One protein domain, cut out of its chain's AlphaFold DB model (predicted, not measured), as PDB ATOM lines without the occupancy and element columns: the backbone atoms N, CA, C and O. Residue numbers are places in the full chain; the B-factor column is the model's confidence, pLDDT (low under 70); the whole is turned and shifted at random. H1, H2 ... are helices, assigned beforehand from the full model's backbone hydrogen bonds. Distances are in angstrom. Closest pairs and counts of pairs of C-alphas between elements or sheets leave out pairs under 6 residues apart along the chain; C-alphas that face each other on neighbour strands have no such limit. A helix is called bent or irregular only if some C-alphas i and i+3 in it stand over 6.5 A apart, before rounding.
ATOM      1  N   VAL A 190      21.335 -19.105  22.332       87.50
ATOM      2  CA  VAL A 190      20.393 -20.232  22.308       87.50
ATOM      3  C   VAL A 190      19.099 -19.883  23.050       87.50
ATOM      4  O   VAL A 190      18.014 -20.015  22.487       87.50
ATOM      5  N   LYS A 191      19.185 -19.343  24.277       89.06
ATOM      6  CA  LYS A 191      17.996 -18.927  25.043       89.06
ATOM      7  C   LYS A 191      17.243 -17.774  24.375       89.06
ATOM      8  O   LYS A 191      16.013 -17.759  24.399       89.06
ATOM      9  N   ARG A 192      17.949 -16.829  23.742       90.31
ATOM     10  CA  ARG A 192      17.319 -15.739  22.965       90.31
ATOM     11  C   ARG A 192      16.574 -16.271  21.740       90.31
ATOM     12  O   ARG A 192      15.450 -15.841  21.486       90.31
ATOM     13  N   ALA A 193      17.169 -17.214  21.008       90.38
ATOM     14  CA  ALA A 193      16.527 -17.866  19.870       90.38
ATOM     15  C   ALA A 193      15.270 -18.635  20.306       90.38
ATOM     16  O   ALA A 193      14.206 -18.449  19.715       90.38
ATOM     17  N   ALA A 194      15.359 -19.391  21.404       90.94
ATOM     18  CA  ALA A 194      14.224 -20.098  21.993       90.94
ATOM     19  C   ALA A 194      13.111 -19.142  22.454       90.94
ATOM     20  O   ALA A 194      11.940 -19.372  22.164       90.94
ATOM     21  N   ALA A 195      13.453 -18.021  23.103       93.00
ATOM     22  CA  ALA A 195      12.476 -17.005  23.507       93.00
ATOM     23  C   ALA A 195      11.764 -16.376  22.300       93.00
ATOM     24  O   ALA A 195      10.552 -16.181  22.334       93.00
ATOM     25  N   LYS A 196      12.500 -16.087  21.218       92.31
ATOM     26  CA  LYS A 196      11.930 -15.566  19.967       92.31
ATOM     27  C   LYS A 196      10.974 -16.571  19.324       92.31
ATOM     28  O   LYS A 196       9.909 -16.179  18.853       92.31
ATOM     29  N   GLN A 197      11.345 -17.848  19.320       93.06
ATOM     30  CA  GLN A 197      10.518 -18.926  18.789       93.06
ATOM     31  C   GLN A 197       9.222 -19.088  19.599       93.06
ATOM     32  O   GLN A 197       8.139 -19.090  19.016       93.06
ATOM     33  N   LEU A 198       9.320 -19.118  20.934       93.19
ATOM     34  CA  LEU A 198       8.165 -19.153  21.835       93.19
ATOM     35  C   LEU A 198       7.265 -17.932  21.670       93.19
ATOM     36  O   LEU A 198       6.052 -18.075  21.560       93.19
ATOM     37  N   PHE A 199       7.852 -16.735  21.605       94.38
ATOM     38  CA  PHE A 199       7.110 -15.502  21.367       94.38
ATOM     39  C   PHE A 199       6.329 -15.575  20.053       94.38
ATOM     40  O   PHE A 199       5.132 -15.307  20.051       94.38
ATOM     41  N   SER A 200       6.977 -15.983  18.956       92.50
ATOM     42  CA  SER A 200       6.325 -16.081  17.649       92.50
ATOM     43  C   SER A 200       5.161 -17.069  17.661       92.50
ATOM     44  O   SER A 200       4.122 -16.775  17.077       92.50
ATOM     45  N   ALA A 201       5.325 -18.222  18.309       90.81
ATOM     46  CA  ALA A 201       4.288 -19.242  18.380       90.81
ATOM     47  C   ALA A 201       3.113 -18.813  19.259       90.81
ATOM     48  O   ALA A 201       1.972 -18.845  18.810       90.81
ATOM     49  N   VAL A 202       3.383 -18.354  20.483       91.50
ATOM     50  CA  VAL A 202       2.334 -17.935  21.423       91.50
ATOM     51  C   VAL A 202       1.593 -16.710  20.889       91.50
ATOM     52  O   VAL A 202       0.368 -16.719  20.847       91.50
ATOM     53  N   ALA A 203       2.302 -15.680  20.415       91.00
ATOM     54  CA  ALA A 203       1.658 -14.499  19.845       91.00
ATOM     55  C   ALA A 203       0.838 -14.844  18.592       91.00
ATOM     56  O   ALA A 203      -0.266 -14.330  18.435       91.00
ATOM     57  N   GLY A 204       1.354 -15.736  17.737       89.62
ATOM     58  CA  GLY A 204       0.668 -16.179  16.527       89.62
ATOM     59  C   GLY A 204      -0.578 -17.028  16.794       89.62
ATOM     60  O   GLY A 204      -1.556 -16.922  16.067       89.62
ATOM     61  N   VAL A 205      -0.616 -17.834  17.859       89.06
ATOM     62  CA  VAL A 205      -1.872 -18.514  18.226       89.06
ATOM     63  C   VAL A 205      -2.866 -17.520  18.833       89.06
ATOM     64  O   VAL A 205      -4.041 -17.508  18.478       89.06
ATOM     65  N   LEU A 206      -2.403 -16.633  19.716       87.94
ATOM     66  CA  LEU A 206      -3.264 -15.665  20.402       87.94
ATOM     67  C   LEU A 206      -3.894 -14.624  19.466       87.94
ATOM     68  O   LEU A 206      -4.988 -14.138  19.757       87.94
ATOM     69  N   ASN A 207      -3.219 -14.278  18.369       88.06
ATOM     70  CA  ASN A 207      -3.744 -13.374  17.346       88.06
ATOM     71  C   ASN A 207      -4.487 -14.103  16.206       88.06
ATOM     72  O   ASN A 207      -4.973 -13.441  15.293       88.06
ATOM     73  N   GLY A 208      -4.580 -15.438  16.256       88.12
ATOM     74  CA  GLY A 208      -5.267 -16.262  15.258       88.12
ATOM     75  C   GLY A 208      -4.469 -16.570  13.985       88.12
ATOM     76  O   GLY A 208      -5.023 -17.177  13.074       88.12
ATOM     77  N   ALA A 209      -3.190 -16.191  13.895       88.25
ATOM     78  CA  ALA A 209      -2.316 -16.538  12.770       88.25
ATOM     79  C   ALA A 209      -1.928 -18.029  12.737       88.25
ATOM     80  O   ALA A 209      -1.607 -18.558  11.673       88.25
ATOM     81  N   TYR A 210      -1.965 -18.711  13.884       87.69
ATOM     82  CA  TYR A 210      -1.753 -20.151  14.002       87.69
ATOM     83  C   TYR A 210      -2.950 -20.812  14.685       87.69
ATOM     84  O   TYR A 210      -3.415 -20.353  15.726       87.69
ATOM     85  N   HIS A 211      -3.418 -21.926  14.122       81.81
ATOM     86  CA  HIS A 211      -4.459 -22.743  14.748       81.81
ATOM     87  C   HIS A 211      -3.916 -23.579  15.921       81.81
ATOM     88  O   HIS A 211      -4.643 -23.826  16.876       81.81
ATOM     89  N   GLU A 212      -2.636 -23.972  15.872       84.94
ATOM     90  CA  GLU A 212      -1.959 -24.783  16.892       84.94
ATOM     91  C   GLU A 212      -0.495 -24.347  17.070       84.94
ATOM     92  O   GLU A 212       0.091 -23.705  16.193       84.94
ATOM     93  N   VAL A 213       0.113 -24.692  18.210       83.19
ATOM     94  CA  VAL A 213       1.526 -24.391  18.485       83.19
ATOM     95  C   VAL A 213       2.427 -25.300  17.641       83.19
ATOM     96  O   VAL A 213       2.303 -26.522  17.734       83.19
ATOM     97  N   PRO A 214       3.380 -24.754  16.861       85.25
ATOM     98  CA  PRO A 214       4.319 -25.568  16.094       85.25
ATOM     99  C   PRO A 214       5.097 -26.547  16.986       85.25
ATOM    100  O   PRO A 214       5.617 -26.161  18.033       85.25
ATOM    101  N   ALA A 215       5.233 -27.806  16.555       81.00
ATOM    102  CA  ALA A 215       5.837 -28.881  17.354       81.00
ATOM    103  C   ALA A 215       7.260 -28.561  17.861       81.00
ATOM    104  O   ALA A 215       7.649 -28.963  18.956       81.00
ATOM    105  N   ASN A 216       8.027 -27.771  17.105       81.00
ATOM    106  CA  ASN A 216       9.370 -27.332  17.486       81.00
ATOM    107  C   ASN A 216       9.394 -26.352  18.682       81.00
ATOM    108  O   ASN A 216      10.461 -26.112  19.244       81.00
ATOM    109  N   CYS A 217       8.256 -25.777  19.081       86.19
ATOM    110  CA  CYS A 217       8.163 -24.839  20.203       86.19
ATOM    111  C   CYS A 217       8.121 -25.537  21.564       86.19
ATOM    112  O   CYS A 217       8.472 -24.916  22.564       86.19
ATOM    113  N   VAL A 218       7.756 -26.821  21.603       83.44
ATOM    114  CA  VAL A 218       7.810 -27.643  22.823       83.44
ATOM    115  C   VAL A 218       9.246 -27.716  23.342       83.44
ATOM    116  O   VAL A 218       9.491 -27.521  24.529       83.44
ATOM    117  N   GLU A 219      10.212 -27.898  22.442       84.12
ATOM    118  CA  GLU A 219      11.628 -27.947  22.809       84.12
ATOM    119  C   GLU A 219      12.141 -26.586  23.295       84.12
ATOM    120  O   GLU A 219      12.852 -26.495  24.294       84.12
ATOM    121  N   ALA A 220      11.702 -25.500  22.655       87.44
ATOM    122  CA  ALA A 220      12.010 -24.149  23.113       87.44
ATOM    123  C   ALA A 220      11.403 -23.856  24.502       87.44
ATOM    124  O   ALA A 220      12.039 -23.184  25.313       87.44
ATOM    125  N   ALA A 221      10.212 -24.388  24.809       87.62
ATOM    126  CA  ALA A 221       9.578 -24.263  26.124       87.62
ATOM    127  C   ALA A 221      10.367 -25.026  27.195       87.62
ATOM    128  O   ALA A 221      10.657 -24.467  28.255       87.62
ATOM    129  N   ARG A 222      10.799 -26.258  26.891       85.88
ATOM    130  CA  ARG A 222      11.656 -27.067  27.774       85.88
ATOM    131  C   ARG A 222      12.977 -26.375  28.098       85.88
ATOM    132  O   ARG A 222      13.370 -26.336  29.258       85.88
ATOM    133  N   GLN A 223      13.617 -25.739  27.115       86.19
ATOM    134  CA  GLN A 223      14.853 -24.973  27.337       86.19
ATOM    135  C   GLN A 223      14.692 -23.814  28.337       86.19
ATOM    136  O   GLN A 223      15.668 -23.400  28.972       86.19
ATOM    137  N   TRP A 224      13.478 -23.277  28.472       87.00
ATOM    138  CA  TRP A 224      13.156 -22.202  29.408       87.00
ATOM    139  C   TRP A 224      12.663 -22.701  30.769       87.00
ATOM    140  O   TRP A 224      12.960 -22.061  31.776       87.00
ATOM    141  N   LEU A 225      11.956 -23.833  30.808       86.62
ATOM    142  CA  LEU A 225      11.416 -24.425  32.037       86.62
ATOM    143  C   LEU A 225      12.441 -25.308  32.778       86.62
ATOM    144  O   LEU A 225      12.368 -25.421  33.999       86.62
ATOM    145  N   GLY A 226      13.441 -25.865  32.087       80.75
ATOM    146  CA  GLY A 226      14.466 -26.728  32.691       80.75
ATOM    147  C   GLY A 226      13.871 -27.996  33.316       80.75
ATOM    148  O   GLY A 226      12.910 -28.549  32.787       80.75
ATOM    149  N   GLU A 227      14.405 -28.422  34.467       58.09
ATOM    150  CA  GLU A 227      13.934 -29.596  35.238       58.09
ATOM    151  C   GLU A 227      12.461 -29.479  35.691       58.09
ATOM    152  O   GLU A 227      11.820 -30.483  35.988       58.09
ATOM    153  N   LEU A 228      11.868 -28.273  35.682       59.66
ATOM    154  CA  LEU A 228      10.436 -28.086  35.971       59.66
ATOM    155  C   LEU A 228       9.526 -28.705  34.895       59.66
ATOM    156  O   LEU A 228       8.340 -28.892  35.157       59.66
ATOM    157  N   ALA A 229      10.060 -29.027  33.711       57.56
ATOM    158  CA  ALA A 229       9.325 -29.711  32.650       57.56
ATOM    159  C   ALA A 229       9.187 -31.230  32.887       57.56
ATOM    160  O   ALA A 229       8.309 -31.855  32.292       57.56
ATOM    161  N   GLU A 230      10.005 -31.832  33.761       54.66
ATOM    162  CA  GLU A 230      10.033 -33.293  33.962       54.66
ATOM    163  C   GLU A 230       8.785 -33.829  34.688       54.66
ATOM    164  O   GLU A 230       8.482 -35.016  34.611       54.66
ATOM    165  N   GLY A 231       8.003 -32.952  35.333       55.12
ATOM    166  CA  GLY A 231       6.722 -33.304  35.957       55.12
ATOM    167  C   GLY A 231       5.507 -33.299  35.017       55.12
ATOM    168  O   GLY A 231       4.432 -33.725  35.434       55.12
ATOM    169  N   GLU A 232       5.637 -32.821  33.772       52.53
ATOM    170  CA  GLU A 232       4.515 -32.672  32.819       52.53
ATOM    171  C   GLU A 232       4.513 -33.724  31.687       52.53
ATOM    172  O   GLU A 232       3.604 -33.747  30.848       52.53
ATOM    173  N   ASP A 233       5.484 -34.642  31.684       50.53
ATOM    174  CA  ASP A 233       5.667 -35.653  30.629       50.53
ATOM    175  C   ASP A 233       4.515 -36.688  30.568       50.53
ATOM    176  O   ASP A 233       4.250 -37.280  29.518       50.53
ATOM    177  N   GLU A 234       3.750 -36.844  31.657       48.66
ATOM    178  CA  GLU A 234       2.546 -37.692  31.711       48.66
ATOM    179  C   GLU A 234       1.364 -37.084  30.924       48.66
ATOM    180  O   GLU A 234       0.505 -37.803  30.413       48.66
ATOM    181  N   ALA A 235       1.320 -35.754  30.776       48.91
ATOM    182  CA  ALA A 235       0.168 -35.047  30.217       48.91
ATOM    183  C   ALA A 235       0.348 -34.628  28.745       48.91
ATOM    184  O   ALA A 235      -0.633 -34.551  28.002       48.91
ATOM    185  N   VAL A 236       1.593 -34.463  28.278       54.22
ATOM    186  CA  VAL A 236       1.915 -34.289  26.845       54.22
ATOM    187  C   VAL A 236       1.668 -35.585  26.053       54.22
ATOM    188  O   VAL A 236       1.309 -35.532  24.876       54.22
ATOM    189  N   ARG A 237       1.753 -36.759  26.699       54.12
ATOM    190  CA  ARG A 237       1.428 -38.062  26.082       54.12
ATOM    191  C   ARG A 237      -0.068 -38.272  25.793       54.12
ATOM    192  O   ARG A 237      -0.395 -39.152  25.003       54.12
ATOM    193  N   LEU A 238      -0.969 -37.465  26.367       48.78
ATOM    194  CA  LEU A 238      -2.431 -37.614  26.238       48.78
ATOM    195  C   LEU A 238      -3.063 -36.836  25.063       48.78
ATOM    196  O   LEU A 238      -4.286 -36.807  24.941       48.78
ATOM    197  N   GLY A 239      -2.264 -36.235  24.174       52.28
ATOM    198  CA  GLY A 239      -2.726 -35.793  22.848       52.28
ATOM    199  C   GLY A 239      -3.777 -34.673  22.822       52.28
ATOM    200  O   GLY A 239      -4.447 -34.496  21.808       52.28
ATOM    201  N   THR A 240      -3.942 -33.899  23.897       57.81
ATOM    202  CA  THR A 240      -4.863 -32.754  23.904       57.81
ATOM    203  C   THR A 240      -4.151 -31.493  23.400       57.81
ATOM    204  O   THR A 240      -3.220 -30.988  24.029       57.81
ATOM    205  N   SER A 241      -4.589 -30.956  22.255       59.53
ATOM    206  CA  SER A 241      -3.991 -29.779  21.590       59.53
ATOM    207  C   SER A 241      -3.869 -28.543  22.501       59.53
ATOM    208  O   SER A 241      -2.928 -27.760  22.357       59.53
ATOM    209  N   GLY A 242      -4.734 -28.414  23.517       60.06
ATOM    210  CA  GLY A 242      -4.709 -27.334  24.512       60.06
ATOM    211  C   GLY A 242      -3.518 -27.329  25.486       60.06
ATOM    212  O   GLY A 242      -3.164 -26.267  25.994       60.06
ATOM    213  N   MET A 243      -2.847 -28.464  25.724       65.88
ATOM    214  CA  MET A 243      -1.683 -28.520  26.630       65.88
ATOM    215  C   MET A 243      -0.413 -27.922  26.002       65.88
ATOM    216  O   MET A 243       0.438 -27.379  26.706       65.88
ATOM    217  N   SER A 244      -0.307 -27.943  24.667       76.31
ATOM    218  CA  SER A 244       0.861 -27.422  23.941       76.31
ATOM    219  C   SER A 244       1.024 -25.899  24.077       76.31
ATOM    220  O   SER A 244       2.143 -25.401  24.225       76.31
ATOM    221  N   ILE A 245      -0.088 -25.153  24.098       85.94
ATOM    222  CA  ILE A 245      -0.073 -23.693  24.248       85.94
ATOM    223  C   ILE A 245       0.188 -23.243  25.675       85.94
ATOM    224  O   ILE A 245       0.901 -22.261  25.863       85.94
ATOM    225  N   LEU A 246      -0.319 -23.964  26.675       85.50
ATOM    226  CA  LEU A 246      -0.068 -23.623  28.071       85.50
ATOM    227  C   LEU A 246       1.416 -23.800  28.418       85.50
ATOM    228  O   LEU A 246       2.017 -22.906  29.012       85.50
ATOM    229  N   LEU A 247       2.031 -24.894  27.956       86.25
ATOM    230  CA  LEU A 247       3.465 -25.144  28.106       86.25
ATOM    231  C   LEU A 247       4.305 -24.060  27.413       86.25
ATOM    232  O   LEU A 247       5.217 -23.491  28.016       86.25
ATOM    233  N   ALA A 248       3.970 -23.717  26.162       89.50
ATOM    234  CA  ALA A 248       4.654 -22.655  25.425       89.50
ATOM    235  C   ALA A 248       4.478 -21.275  26.087       89.50
ATOM    236  O   ALA A 248       5.436 -20.503  26.163       89.50
ATOM    237  N   ALA A 249       3.288 -20.971  26.614       90.00
ATOM    238  CA  ALA A 249       3.007 -19.733  27.336       90.00
ATOM    239  C   ALA A 249       3.766 -19.654  28.670       90.00
ATOM    240  O   ALA A 249       4.290 -18.593  29.000       90.00
ATOM    241  N   ASN A 250       3.900 -20.765  29.400       90.00
ATOM    242  CA  ASN A 250       4.692 -20.833  30.630       90.00
ATOM    243  C   ASN A 250       6.196 -20.701  30.351       90.00
ATOM    244  O   ASN A 250       6.876 -19.933  31.030       90.00
ATOM    245  N   GLY A 251       6.717 -21.353  29.305       89.88
ATOM    246  CA  GLY A 251       8.093 -21.134  28.847       89.88
ATOM    247  C   GLY A 251       8.341 -19.672  28.450       89.88
ATOM    248  O   GLY A 251       9.345 -19.072  28.841       89.88
ATOM    249  N   LEU A 252       7.383 -19.053  27.748       93.50
ATOM    250  CA  LEU A 252       7.441 -17.634  27.405       93.50
ATOM    251  C   LEU A 252       7.351 -16.735  28.647       93.50
ATOM    252  O   LEU A 252       8.006 -15.698  28.683       93.50
ATOM    253  N   ALA A 253       6.607 -17.127  29.684       91.88
ATOM    254  CA  ALA A 253       6.524 -16.390  30.943       91.88
ATOM    255  C   ALA A 253       7.904 -16.268  31.609       91.88
ATOM    256  O   ALA A 253       8.322 -15.170  31.986       91.88
ATOM    257  N   VAL A 254       8.663 -17.367  31.672       90.56
ATOM    258  CA  VAL A 254      10.041 -17.359  32.195       90.56
ATOM    259  C   VAL A 254      10.964 -16.508  31.308       90.56
ATOM    260  O   VAL A 254      11.789 -15.734  31.807       90.56
ATOM    261  N   ALA A 255      10.788 -16.571  29.985       91.44
ATOM    262  CA  ALA A 255      11.530 -15.735  29.041       91.44
ATOM    263  C   ALA A 255      11.226 -14.228  29.199       91.44
ATOM    264  O   ALA A 255      12.135 -13.397  29.122       91.44
ATOM    265  N   VAL A 256       9.971 -13.854  29.464       92.94
ATOM    266  CA  VAL A 256       9.565 -12.470  29.762       92.94
ATOM    267  C   VAL A 256      10.173 -12.008  31.085       92.94
ATOM    268  O   VAL A 256      10.769 -10.930  31.138       92.94
ATOM    269  N   HIS A 257      10.089 -12.831  32.133       89.94
ATOM    270  CA  HIS A 257      10.607 -12.499  33.461       89.94
ATOM    271  C   HIS A 257      12.128 -12.261  33.452       89.94
ATOM    272  O   HIS A 257      12.614 -11.280  34.015       89.94
ATOM    273  N   SER A 258      12.876 -13.100  32.731       89.12
ATOM    274  CA  SER A 258      14.334 -12.971  32.561       89.12
ATOM    275  C   SER A 258      14.770 -11.830  31.630       89.12
ATOM    276  O   SER A 258      15.959 -11.531  31.530       89.12
ATOM    277  N   GLY A 259      13.829 -11.177  30.938       89.56
ATOM    278  CA  GLY A 259      14.123 -10.099  29.998       89.56
ATOM    279  C   GLY A 259      14.652 -10.551  28.638       89.56
ATOM    280  O   GLY A 259      15.223  -9.731  27.919       89.56
ATOM    281  N   ALA A 260      14.465 -11.821  28.267       92.00
ATOM    282  CA  ALA A 260      14.815 -12.323  26.937       92.00
ATOM    283  C   ALA A 260      13.865 -11.833  25.838       92.00
ATOM    284  O   ALA A 260      14.251 -11.786  24.668       92.00
ATOM    285  N   VAL A 261      12.640 -11.448  26.206       93.81
ATOM    286  CA  VAL A 261      11.690 -10.805  25.293       93.81
ATOM    287  C   VAL A 261      11.975  -9.297  25.242       93.81
ATOM    288  O   VAL A 261      11.927  -8.633  26.283       93.81
ATOM    289  N   PRO A 262      12.271  -8.726  24.059       92.25
ATOM    290  CA  PRO A 262      12.552  -7.301  23.926       92.25
ATOM    291  C   PRO A 262      11.273  -6.468  24.114       92.25
ATOM    292  O   PRO A 262      10.164  -6.969  23.946       92.25
ATOM    293  N   ILE A 263      11.416  -5.173  24.415       93.31
ATOM    294  CA  ILE A 263      10.285  -4.265  24.696       93.31
ATOM    295  C   ILE A 263       9.212  -4.258  23.582       93.31
ATOM    296  O   ILE A 263       8.035  -4.336  23.929       93.31
ATOM    297  N   PRO A 264       9.550  -4.267  22.272       91.38
ATOM    298  CA  PRO A 264       8.541  -4.412  21.216       91.38
ATOM    299  C   PRO A 264       7.759  -5.735  21.281       91.38
ATOM    300  O   PRO A 264       6.596  -5.800  20.901       91.38
ATOM    301  N   GLY A 265       8.372  -6.807  21.789       92.25
ATOM    302  CA  GLY A 265       7.660  -8.055  22.067       92.25
ATOM    303  C   GLY A 265       6.672  -7.895  23.223       92.25
ATOM    304  O   GLY A 265       5.545  -8.374  23.144       92.25
ATOM    305  N   LEU A 266       7.044  -7.150  24.268       93.62
ATOM    306  CA  LEU A 266       6.147  -6.855  25.391       93.62
ATOM    307  C   LEU A 266       4.930  -6.027  24.960       93.62
ATOM    308  O   LEU A 266       3.840  -6.279  25.463       93.62
ATOM    309  N   SER A 267       5.078  -5.088  24.014       90.12
ATOM    310  CA  SER A 267       3.935  -4.318  23.494       90.12
ATOM    311  C   SER A 267       2.943  -5.198  22.742       90.12
ATOM    312  O   SER A 267       1.736  -5.042  22.911       90.12
ATOM    313  N   VAL A 268       3.440  -6.173  21.976       91.12
ATOM    314  CA  VAL A 268       2.582  -7.168  21.320       91.12
ATOM    315  C   VAL A 268       1.875  -8.033  22.366       91.12
ATOM    316  O   VAL A 268       0.660  -8.181  22.298       91.12
ATOM    317  N   LEU A 269       2.583  -8.543  23.380       90.88
ATOM    318  CA  LEU A 269       1.954  -9.342  24.444       90.88
ATOM    319  C   LEU A 269       0.902  -8.551  25.233       90.88
ATOM    320  O   LEU A 269      -0.158  -9.094  25.532       90.88
ATOM    321  N   ALA A 270       1.155  -7.271  25.515       88.50
ATOM    322  CA  ALA A 270       0.185  -6.384  26.153       88.50
ATOM    323  C   ALA A 270      -1.078  -6.208  25.290       88.50
ATOM    324  O   ALA A 270      -2.195  -6.299  25.801       88.50
ATOM    325  N   SER A 271      -0.921  -6.062  23.968       87.06
ATOM    326  CA  SER A 271      -2.060  -5.978  23.041       87.06
ATOM    327  C   SER A 271      -2.898  -7.268  22.971       87.06
ATOM    328  O   SER A 271      -4.074  -7.215  22.622       87.06
ATOM    329  N   LEU A 272      -2.329  -8.415  23.367       87.94
ATOM    330  CA  LEU A 272      -2.964  -9.741  23.345       87.94
ATOM    331  C   LEU A 272      -3.558 -10.169  24.701       87.94
ATOM    332  O   LEU A 272      -3.857 -11.348  24.902       87.94
ATOM    333  N   GLN A 273      -3.767  -9.238  25.638       81.06
ATOM    334  CA  GLN A 273      -4.273  -9.549  26.982       81.06
ATOM    335  C   GLN A 273      -5.625 -10.287  26.979       81.06
ATOM    336  O   GLN A 273      -5.803 -11.235  27.746       81.06
ATOM    337  N   GLY A 274      -6.574  -9.881  26.130       81.25
ATOM    338  CA  GLY A 274      -7.887 -10.532  26.032       81.25
ATOM    339  C   GLY A 274      -7.774 -12.029  25.695       81.25
ATOM    340  O   GLY A 274      -8.256 -12.866  26.458       81.25
ATOM    341  N   PRO A 275      -7.085 -12.391  24.597       84.88
ATOM    342  CA  PRO A 275      -6.723 -13.774  24.291       84.88
ATOM    343  C   PRO A 275      -5.944 -14.498  25.403       84.88
ATOM    344  O   PRO A 275      -6.262 -15.648  25.698       84.88
ATOM    345  N   LEU A 276      -4.982 -13.839  26.065       82.25
ATOM    346  CA  LEU A 276      -4.197 -14.433  27.160       82.25
ATOM    347  C   LEU A 276      -5.068 -14.897  28.334       82.25
ATOM    348  O   LEU A 276      -4.794 -15.944  28.914       82.25
ATOM    349  N   ARG A 277      -6.141 -14.165  28.661       75.50
ATOM    350  CA  ARG A 277      -7.094 -14.563  29.715       75.50
ATOM    351  C   ARG A 277      -7.849 -15.843  29.377       75.50
ATOM    352  O   ARG A 277      -8.167 -16.622  30.272       75.50
ATOM    353  N   ARG A 278      -8.125 -16.075  28.090       81.81
ATOM    354  CA  ARG A 278      -8.855 -17.264  27.624       81.81
ATOM    355  C   ARG A 278      -8.037 -18.554  27.740       81.81
ATOM    356  O   ARG A 278      -8.628 -19.624  27.693       81.81
ATOM    357  N   LEU A 279      -6.720 -18.462  27.950       77.25
ATOM    358  CA  LEU A 279      -5.845 -19.621  28.176       77.25
ATOM    359  C   LEU A 279      -5.978 -20.246  29.582       77.25
ATOM    360  O   LEU A 279      -5.339 -21.260  29.850       77.25
ATOM    361  N   GLY A 280      -6.826 -19.697  30.462       66.75
ATOM    362  CA  GLY A 280      -7.135 -20.269  31.778       66.75
ATOM    363  C   GLY A 280      -6.196 -19.817  32.907       66.75
ATOM    364  O   GLY A 280      -5.109 -19.289  32.680       66.75
ATOM    365  N   GLY A 281      -6.637 -20.010  34.159       62.59
ATOM    366  CA  GLY A 281      -6.001 -19.464  35.373       62.59
ATOM    367  C   GLY A 281      -4.618 -20.023  35.741       62.59
ATOM    368  O   GLY A 281      -4.028 -19.574  36.718       62.59
ATOM    369  N   SER A 282      -4.092 -20.985  34.983       64.56
ATOM    370  CA  SER A 282      -2.767 -21.593  35.170       64.56
ATOM    371  C   SER A 282      -1.664 -20.968  34.300       64.56
ATOM    372  O   SER A 282      -0.507 -21.368  34.413       64.56
ATOM    373  N   CYS A 283      -1.985 -19.995  33.439       75.62
ATOM    374  CA  CYS A 283      -1.010 -19.334  32.569       75.62
ATOM    375  C   CYS A 283      -0.191 -18.273  33.330       75.62
ATOM    376  O   CYS A 283      -0.699 -17.206  33.683       75.62
ATOM    377  N   LEU A 284       1.108 -18.527  33.526       86.75
ATOM    378  CA  LEU A 284       2.024 -17.622  34.243       86.75
ATOM    379  C   LEU A 284       2.413 -16.369  33.436       86.75
ATOM    380  O   LEU A 284       3.025 -15.441  33.968       86.75
ATOM    381  N   LEU A 285       2.081 -16.329  32.143       88.31
ATOM    382  CA  LEU A 285       2.538 -15.289  31.220       88.31
ATOM    383  C   LEU A 285       2.008 -13.898  31.580       88.31
ATOM    384  O   LEU A 285       2.743 -12.918  31.464       88.31
ATOM    385  N   ALA A 286       0.766 -13.807  32.059       85.62
ATOM    386  CA  ALA A 286       0.195 -12.535  32.491       85.62
ATOM    387  C   ALA A 286       0.916 -11.993  33.738       85.62
ATOM    388  O   ALA A 286       1.304 -10.829  33.750       85.62
ATOM    389  N   GLU A 287       1.174 -12.833  34.747       87.69
ATOM    390  CA  GLU A 287       1.913 -12.433  35.954       87.69
ATOM    391  C   GLU A 287       3.360 -12.035  35.640       87.69
ATOM    392  O   GLU A 287       3.861 -11.029  36.148       87.69
ATOM    393  N   ALA A 288       4.028 -12.792  34.763       90.31
ATOM    394  CA  ALA A 288       5.373 -12.468  34.305       90.31
ATOM    395  C   ALA A 288       5.413 -11.126  33.564       90.31
ATOM    396  O   ALA A 288       6.352 -10.349  33.757       90.31
ATOM    397  N   LEU A 289       4.385 -10.826  32.761       90.31
ATOM    398  CA  LEU A 289       4.244  -9.539  32.091       90.31
ATOM    399  C   LEU A 289       4.051  -8.401  33.104       90.31
ATOM    400  O   LEU A 289       4.779  -7.418  33.008       90.31
ATOM    401  N   VAL A 290       3.177  -8.542  34.115       90.19
ATOM    402  CA  VAL A 290       3.028  -7.548  35.207       90.19
ATOM    403  C   VAL A 290       4.371  -7.256  35.863       90.19
ATOM    404  O   VAL A 290       4.787  -6.100  35.942       90.19
ATOM    405  N   ALA A 291       5.063  -8.306  36.312       89.81
ATOM    406  CA  ALA A 291       6.337  -8.178  37.009       89.81
ATOM    407  C   ALA A 291       7.392  -7.498  36.125       89.81
ATOM    408  O   ALA A 291       8.168  -6.666  36.597       89.81
ATOM    409  N   ARG A 292       7.400  -7.807  34.822       93.75
ATOM    410  CA  ARG A 292       8.324  -7.190  33.870       93.75
ATOM    411  C   ARG A 292       8.003  -5.718  33.613       93.75
ATOM    412  O   ARG A 292       8.938  -4.924  33.507       93.75
ATOM    413  N   LEU A 293       6.724  -5.348  33.531       93.56
ATOM    414  CA  LEU A 293       6.292  -3.953  33.408       93.56
ATOM    415  C   LEU A 293       6.657  -3.143  34.662       93.56
ATOM    416  O   LEU A 293       7.215  -2.057  34.525       93.56
ATOM    417  N   GLY A 294       6.450  -3.701  35.861       92.06
ATOM    418  CA  GLY A 294       6.880  -3.088  37.126       92.06
ATOM    419  C   GLY A 294       8.398  -2.890  37.200       92.06
ATOM    420  O   GLY A 294       8.873  -1.792  37.480       92.06
ATOM    421  N   TRP A 295       9.184  -3.904  36.818       93.88
ATOM    422  CA  TRP A 295      10.644  -3.773  36.733       93.88
ATOM    423  C   TRP A 295      11.077  -2.677  35.745       93.88
ATOM    424  O   TRP A 295      11.977  -1.893  36.045       93.88
ATOM    425  N   LEU A 296      10.434  -2.582  34.573       93.50
ATOM    426  CA  LEU A 296      10.706  -1.507  33.611       93.50
ATOM    427  C   LEU A 296      10.367  -0.126  34.187       93.50
ATOM    428  O   LEU A 296      11.129   0.816  33.964       93.50
ATOM    429  N   ALA A 297       9.281  -0.008  34.955       93.00
ATOM    430  CA  ALA A 297       8.903   1.229  35.632       93.00
ATOM    431  C   ALA A 297       9.975   1.679  36.640       93.00
ATOM    432  O   ALA A 297      10.348   2.855  36.670       93.00
ATOM    433  N   GLU A 298      10.529   0.743  37.418       91.06
ATOM    434  CA  GLU A 298      11.630   1.011  38.350       91.06
ATOM    435  C   GLU A 298      12.916   1.426  37.631       91.06
ATOM    436  O   GLU A 298      13.571   2.387  38.036       91.06
ATOM    437  N   GLN A 299      13.292   0.729  36.551       93.00
ATOM    438  CA  GLN A 299      14.479   1.098  35.775       93.00
ATOM    439  C   GLN A 299      14.338   2.488  35.160       93.00
ATOM    440  O   GLN A 299      15.303   3.254  35.151       93.00
ATOM    441  N   LEU A 300      13.145   2.820  34.668       89.62
ATOM    442  CA  LEU A 300      12.866   4.111  34.058       89.62
ATOM    443  C   LEU A 300      12.898   5.236  35.097       89.62
ATOM    444  O   LEU A 300      13.540   6.258  34.870       89.62
ATOM    445  N   SER A 301      12.297   5.009  36.266       87.81
ATOM    446  CA  SER A 301      12.320   5.953  37.393       87.81
ATOM    447  C   SER A 301      13.733   6.176  37.942       87.81
ATOM    448  O   SER A 301      14.061   7.271  38.388       87.81
ATOM    449  N   ALA A 302      14.590   5.154  37.874       87.12
ATOM    450  CA  ALA A 302      15.998   5.240  38.256       87.12
ATOM    451  C   ALA A 302      16.909   5.839  37.164       87.12
ATOM    452  O   ALA A 302      18.120   5.892  37.367       87.12
ATOM    453  N   GLY A 303      16.373   6.231  35.999       84.31
ATOM    454  CA  GLY A 303      17.166   6.745  34.874       84.31
ATOM    455  C   GLY A 303      18.089   5.702  34.229       84.31
ATOM    456  O   GLY A 303      19.027   6.055  33.528       84.31
ATOM    457  N   ARG A 304      17.853   4.404  34.460       88.31
ATOM    458  CA  ARG A 304      18.721   3.311  33.982       88.31
ATOM    459  C   ARG A 304      18.333   2.766  32.608       88.31
ATOM    460  O   ARG A 304      19.010   1.872  32.103       88.31
ATOM    461  N   VAL A 305      17.258   3.270  32.000       87.69
ATOM    462  CA  VAL A 305      16.812   2.818  30.675       87.69
ATOM    463  C   VAL A 305      17.511   3.626  29.576       87.69
ATOM    464  O   VAL A 305      17.299   4.836  29.493       87.69
ATOM    465  N   PRO A 306      18.317   2.988  28.705       85.62
ATOM    466  CA  PRO A 306      19.019   3.687  27.634       85.62
ATOM    467  C   PRO A 306      18.063   4.370  26.655       85.62
ATOM    468  O   PRO A 306      17.010   3.824  26.317       85.62
ATOM    469  N   PHE A 307      18.476   5.517  26.106       81.31
ATOM    470  CA  PHE A 307      17.671   6.276  25.141       81.31
ATOM    471  C   PHE A 307      17.243   5.446  23.916       81.31
ATOM    472  O   PHE A 307      16.129   5.580  23.418       81.31
ATOM    473  N   SER A 308      18.093   4.512  23.478       83.81
ATOM    474  CA  SER A 308      17.821   3.599  22.358       83.81
ATOM    475  C   SER A 308      16.609   2.682  22.569       83.81
ATOM    476  O   SER A 308      16.075   2.149  21.601       83.81
ATOM    477  N   GLN A 309      16.150   2.501  23.810       89.62
ATOM    478  CA  GLN A 309      15.000   1.656  24.140       89.62
ATOM    479  C   GLN A 309      13.668   2.422  24.172       89.62
ATOM    480  O   GLN A 309      12.606   1.799  24.240       89.62
ATOM    481  N   TRP A 310      13.692   3.755  24.072       87.62
ATOM    482  CA  TRP A 310      12.490   4.583  24.186       87.62
ATOM    483  C   TRP A 310      11.480   4.371  23.068       87.62
ATOM    484  O   TRP A 310      10.285   4.389  23.344       87.62
ATOM    485  N   GLY A 311      11.924   4.089  21.840       87.38
ATOM    486  CA  GLY A 311      11.007   3.742  20.750       87.38
ATOM    487  C   GLY A 311      10.108   2.557  21.126       87.38
ATOM    488  O   GLY A 311       8.891   2.629  20.997       87.38
ATOM    489  N   GLY A 312      10.685   1.508  21.723       89.25
ATOM    490  CA  GLY A 312       9.915   0.371  22.231       89.25
ATOM    491  C   GLY A 312       8.961   0.752  23.370       89.25
ATOM    492  O   GLY A 312       7.826   0.282  23.396       89.25
ATOM    493  N   LEU A 313       9.389   1.618  24.294       91.12
ATOM    494  CA  LEU A 313       8.557   2.064  25.420       91.12
ATOM    495  C   LEU A 313       7.375   2.933  24.984       91.12
ATOM    496  O   LEU A 313       6.305   2.828  25.574       91.12
ATOM    497  N   LEU A 314       7.545   3.774  23.962       88.94
ATOM    498  CA  LEU A 314       6.461   4.587  23.408       88.94
ATOM    499  C   LEU A 314       5.412   3.715  22.714       88.94
ATOM    500  O   LEU A 314       4.219   3.908  22.932       88.94
ATOM    501  N   HIS A 315       5.845   2.708  21.953       88.06
ATOM    502  CA  HIS A 315       4.934   1.721  21.370       88.06
ATOM    503  C   HIS A 315       4.203   0.917  22.456       88.06
ATOM    504  O   HIS A 315       2.997   0.702  22.364       88.06
ATOM    505  N   LEU A 316       4.911   0.520  23.517       90.56
ATOM    506  CA  LEU A 316       4.316  -0.149  24.673       90.56
ATOM    507  C   LEU A 316       3.312   0.753  25.401       90.56
ATOM    508  O   LEU A 316       2.219   0.300  25.722       90.56
ATOM    509  N   ARG A 317       3.624   2.038  25.594       90.50
ATOM    510  CA  ARG A 317       2.694   3.037  26.138       90.50
ATOM    511  C   ARG A 317       1.435   3.132  25.297       90.50
ATOM    512  O   ARG A 317       0.347   3.141  25.860       90.50
ATOM    513  N   GLN A 318       1.581   3.225  23.978       88.50
ATOM    514  CA  GLN A 318       0.447   3.312  23.069       88.50
ATOM    515  C   GLN A 318      -0.415   2.053  23.168       88.50
ATOM    516  O   GLN A 318      -1.612   2.189  23.375       88.50
ATOM    517  N   ALA A 319       0.189   0.861  23.147       86.38
ATOM    518  CA  ALA A 319      -0.522  -0.409  23.310       86.38
ATOM    519  C   ALA A 319      -1.264  -0.518  24.656       86.38
ATOM    520  O   ALA A 319      -2.365  -1.053  24.701       86.38
ATOM    521  N   LEU A 320      -0.683   0.012  25.740       86.56
ATOM    522  CA  LEU A 320      -1.312   0.063  27.065       86.56
ATOM    523  C   LEU A 320      -2.393   1.154  27.186       86.56
ATOM    524  O   LEU A 320      -3.262   1.039  28.041       86.56
ATOM    525  N   GLU A 335      -1.847  -2.849  37.634       82.94
ATOM    526  CA  GLU A 335      -0.812  -2.391  38.562       82.94
ATOM    527  C   GLU A 335       0.528  -2.161  37.844       82.94
ATOM    528  O   GLU A 335       1.066  -1.054  37.878       82.94
ATOM    529  N   GLY A 336       1.031  -3.165  37.118       84.62
ATOM    530  CA  GLY A 336       2.286  -3.043  36.367       84.62
ATOM    531  C   GLY A 336       2.198  -2.039  35.212       84.62
ATOM    532  O   GLY A 336       3.139  -1.281  34.974       84.62
ATOM    533  N   ALA A 337       1.056  -1.984  34.519       87.75
ATOM    534  CA  ALA A 337       0.813  -1.009  33.460       87.75
ATOM    535  C   ALA A 337       0.731   0.424  34.008       87.75
ATOM    536  O   ALA A 337       1.371   1.316  33.455       87.75
ATOM    537  N   ALA A 338       0.013   0.653  35.111       86.31
ATOM    538  CA  ALA A 338      -0.103   1.969  35.737       86.31
ATOM    539  C   ALA A 338       1.243   2.458  36.279       86.31
ATOM    540  O   ALA A 338       1.591   3.618  36.063       86.31
ATOM    541  N   GLN A 339       2.030   1.581  36.914       90.19
ATOM    542  CA  GLN A 339       3.387   1.907  37.367       90.19
ATOM    543  C   GLN A 339       4.274   2.344  36.194       90.19
ATOM    544  O   GLN A 339       4.930   3.386  36.270       90.19
ATOM    545  N   LEU A 340       4.260   1.596  35.085       91.56
ATOM    546  CA  LEU A 340       5.050   1.938  33.903       91.56
ATOM    547  C   LEU A 340       4.559   3.221  33.222       91.56
ATOM    548  O   LEU A 340       5.380   4.053  32.846       91.56
ATOM    549  N   LEU A 341       3.245   3.414  33.083       89.81
ATOM    550  CA  LEU A 341       2.666   4.633  32.508       89.81
ATOM    551  C   LEU A 341       3.009   5.865  33.354       89.81
ATOM    552  O   LEU A 341       3.414   6.885  32.797       89.81
ATOM    553  N   ALA A 342       2.926   5.765  34.683       88.00
ATOM    554  CA  ALA A 342       3.321   6.838  35.591       88.00
ATOM    555  C   ALA A 342       4.818   7.167  35.468       88.00
ATOM    556  O   ALA A 342       5.182   8.338  35.333       88.00
ATOM    557  N   ALA A 343       5.683   6.146  35.436       89.81
ATOM    558  CA  ALA A 343       7.121   6.325  35.232       89.81
ATOM    559  C   ALA A 343       7.433   6.952  33.859       89.81
ATOM    560  O   ALA A 343       8.277   7.841  33.761       89.81
ATOM    561  N   LEU A 344       6.718   6.548  32.802       89.50
ATOM    562  CA  LEU A 344       6.862   7.106  31.457       89.50
ATOM    563  C   LEU A 344       6.431   8.562  31.383       89.50
ATOM    564  O   LEU A 344       7.137   9.356  30.770       89.50
ATOM    565  N   VAL A 345       5.321   8.939  32.016       87.94
ATOM    566  CA  VAL A 345       4.892  10.344  32.092       87.94
ATOM    567  C   VAL A 345       5.918  11.177  32.860       87.94
ATOM    568  O   VAL A 345       6.291  12.254  32.398       87.94
ATOM    569  N   ALA A 346       6.433  10.665  33.982       85.94
ATOM    570  CA  ALA A 346       7.444  11.352  34.783       85.94
ATOM    571  C   ALA A 346       8.781  11.536  34.043       85.94
ATOM    572  O   ALA A 346       9.445  12.559  34.229       85.94
ATOM    573  N   ALA A 347       9.158  10.564  33.206       87.06
ATOM    574  CA  ALA A 347      10.380  10.584  32.410       87.06
ATOM    575  C   ALA A 347      10.216  11.259  31.033       87.06
ATOM    576  O   ALA A 347      11.214  11.510  30.364       87.06
ATOM    577  N   SER A 348       8.986  11.545  30.586       89.31
ATOM    578  CA  SER A 348       8.707  12.215  29.307       89.31
ATOM    579  C   SER A 348       8.970  13.723  29.379       89.31
ATOM    580  O   SER A 348       9.094  14.322  30.447       89.31
TER     581      SER A 348
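This is residues 190 to 320 and 335 to 348 of the 1095 residues of the protein "Hypothetical protein" of Polarella glacialis (UniProt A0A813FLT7). Two long helices, H4 and H7, overlap at their ends and run nearly in line as a spine, while H1, H5 and H8 form a row on one side of it, slanting across its length. H9 lies side by side with H7 at one end; H2 crosses H4 towards the other, with short H3 beyond it. The printed part has 145 residues with nine named helices, H1 to H9 in order, and no named strand: the class is all helix. It is compact by its radius of gyration of the C-alphas, 15.6 A, yet elongated in outline, spanning 51 by 28 by 23 A.

H1, residues 190 to 206, touches H2, residues 216 to 229, at a steep tilt of 67 degrees; their closest C-alphas, Ala 194 and Ala 220, are 4.8 A apart. H2 also touches H4, residues 241 to 257, with C-alphas 221 and 251 closest at 4.4 A. H3, residues 233 to 236, and H4 only just touch, only at the corner, with 3 pairs of C-alphas within 8 A and Val 236 and Met 243 closest at 6.8 A. H1 touches H4 with residues 195 to 202 alone, at a steep tilt of 51 degrees; C-alphas 195 and 255 are closest, 5.8 A. H4 touches H7, residues 285 to 301, at a shallow tilt of 16 degrees, the same way; the closest C-alphas, Ala 253 and Leu 285, are 4.1 A apart. H4 and H7 are both hubs, each touching four helices. H6, residues 273 to 278, forms a helical hairpin with H7, though they only just touch, with 3 pairs of C-alphas within 8 A and Leu 276 and Ala 286 closest at 7.2 A. H5, residues 263 to 271, touches H8, residues 307 to 320, at a shallow tilt of 2 degrees; C-alphas 267 and 316 are closest, 4.3 A. H7 touches H9, residues 335 to 347, with C-alphas 297 and 340 closest at 4.3 A. Every O i to N i+4 pair is within hydrogen-bond range in H1, H5, H7 and H9, but 6 of 10 in H2, 11 of 13 in H4, 1 of 2 in H6 and 8 of 10 in H8; H3 is too short for one.

H1 begins at C-alpha 190, (20.393, -20.232, 22.308), and is 24.2 A long; H4 is 25.5 A, H7 24.2 A and H8 20.1 A. H2 and H8 are irregular: C-alphas 224 and 227 are 9.4 A apart, and 308 and 311 are 7.0 A apart. H9 ends at C-alpha 347, (10.380, 10.584, 32.410).

The C-alphas of Leu 238 and Ser 348, the two farthest apart, are 51.2 A apart. Residues 321 to 334 are not printed; C-alphas 320 and 335 are 11.8 A apart across the cut. Of the links printed whole, none is long. The mean pLDDT of the printed part is 83.8, under 70 at residues 227 to 243 and 280 to 282.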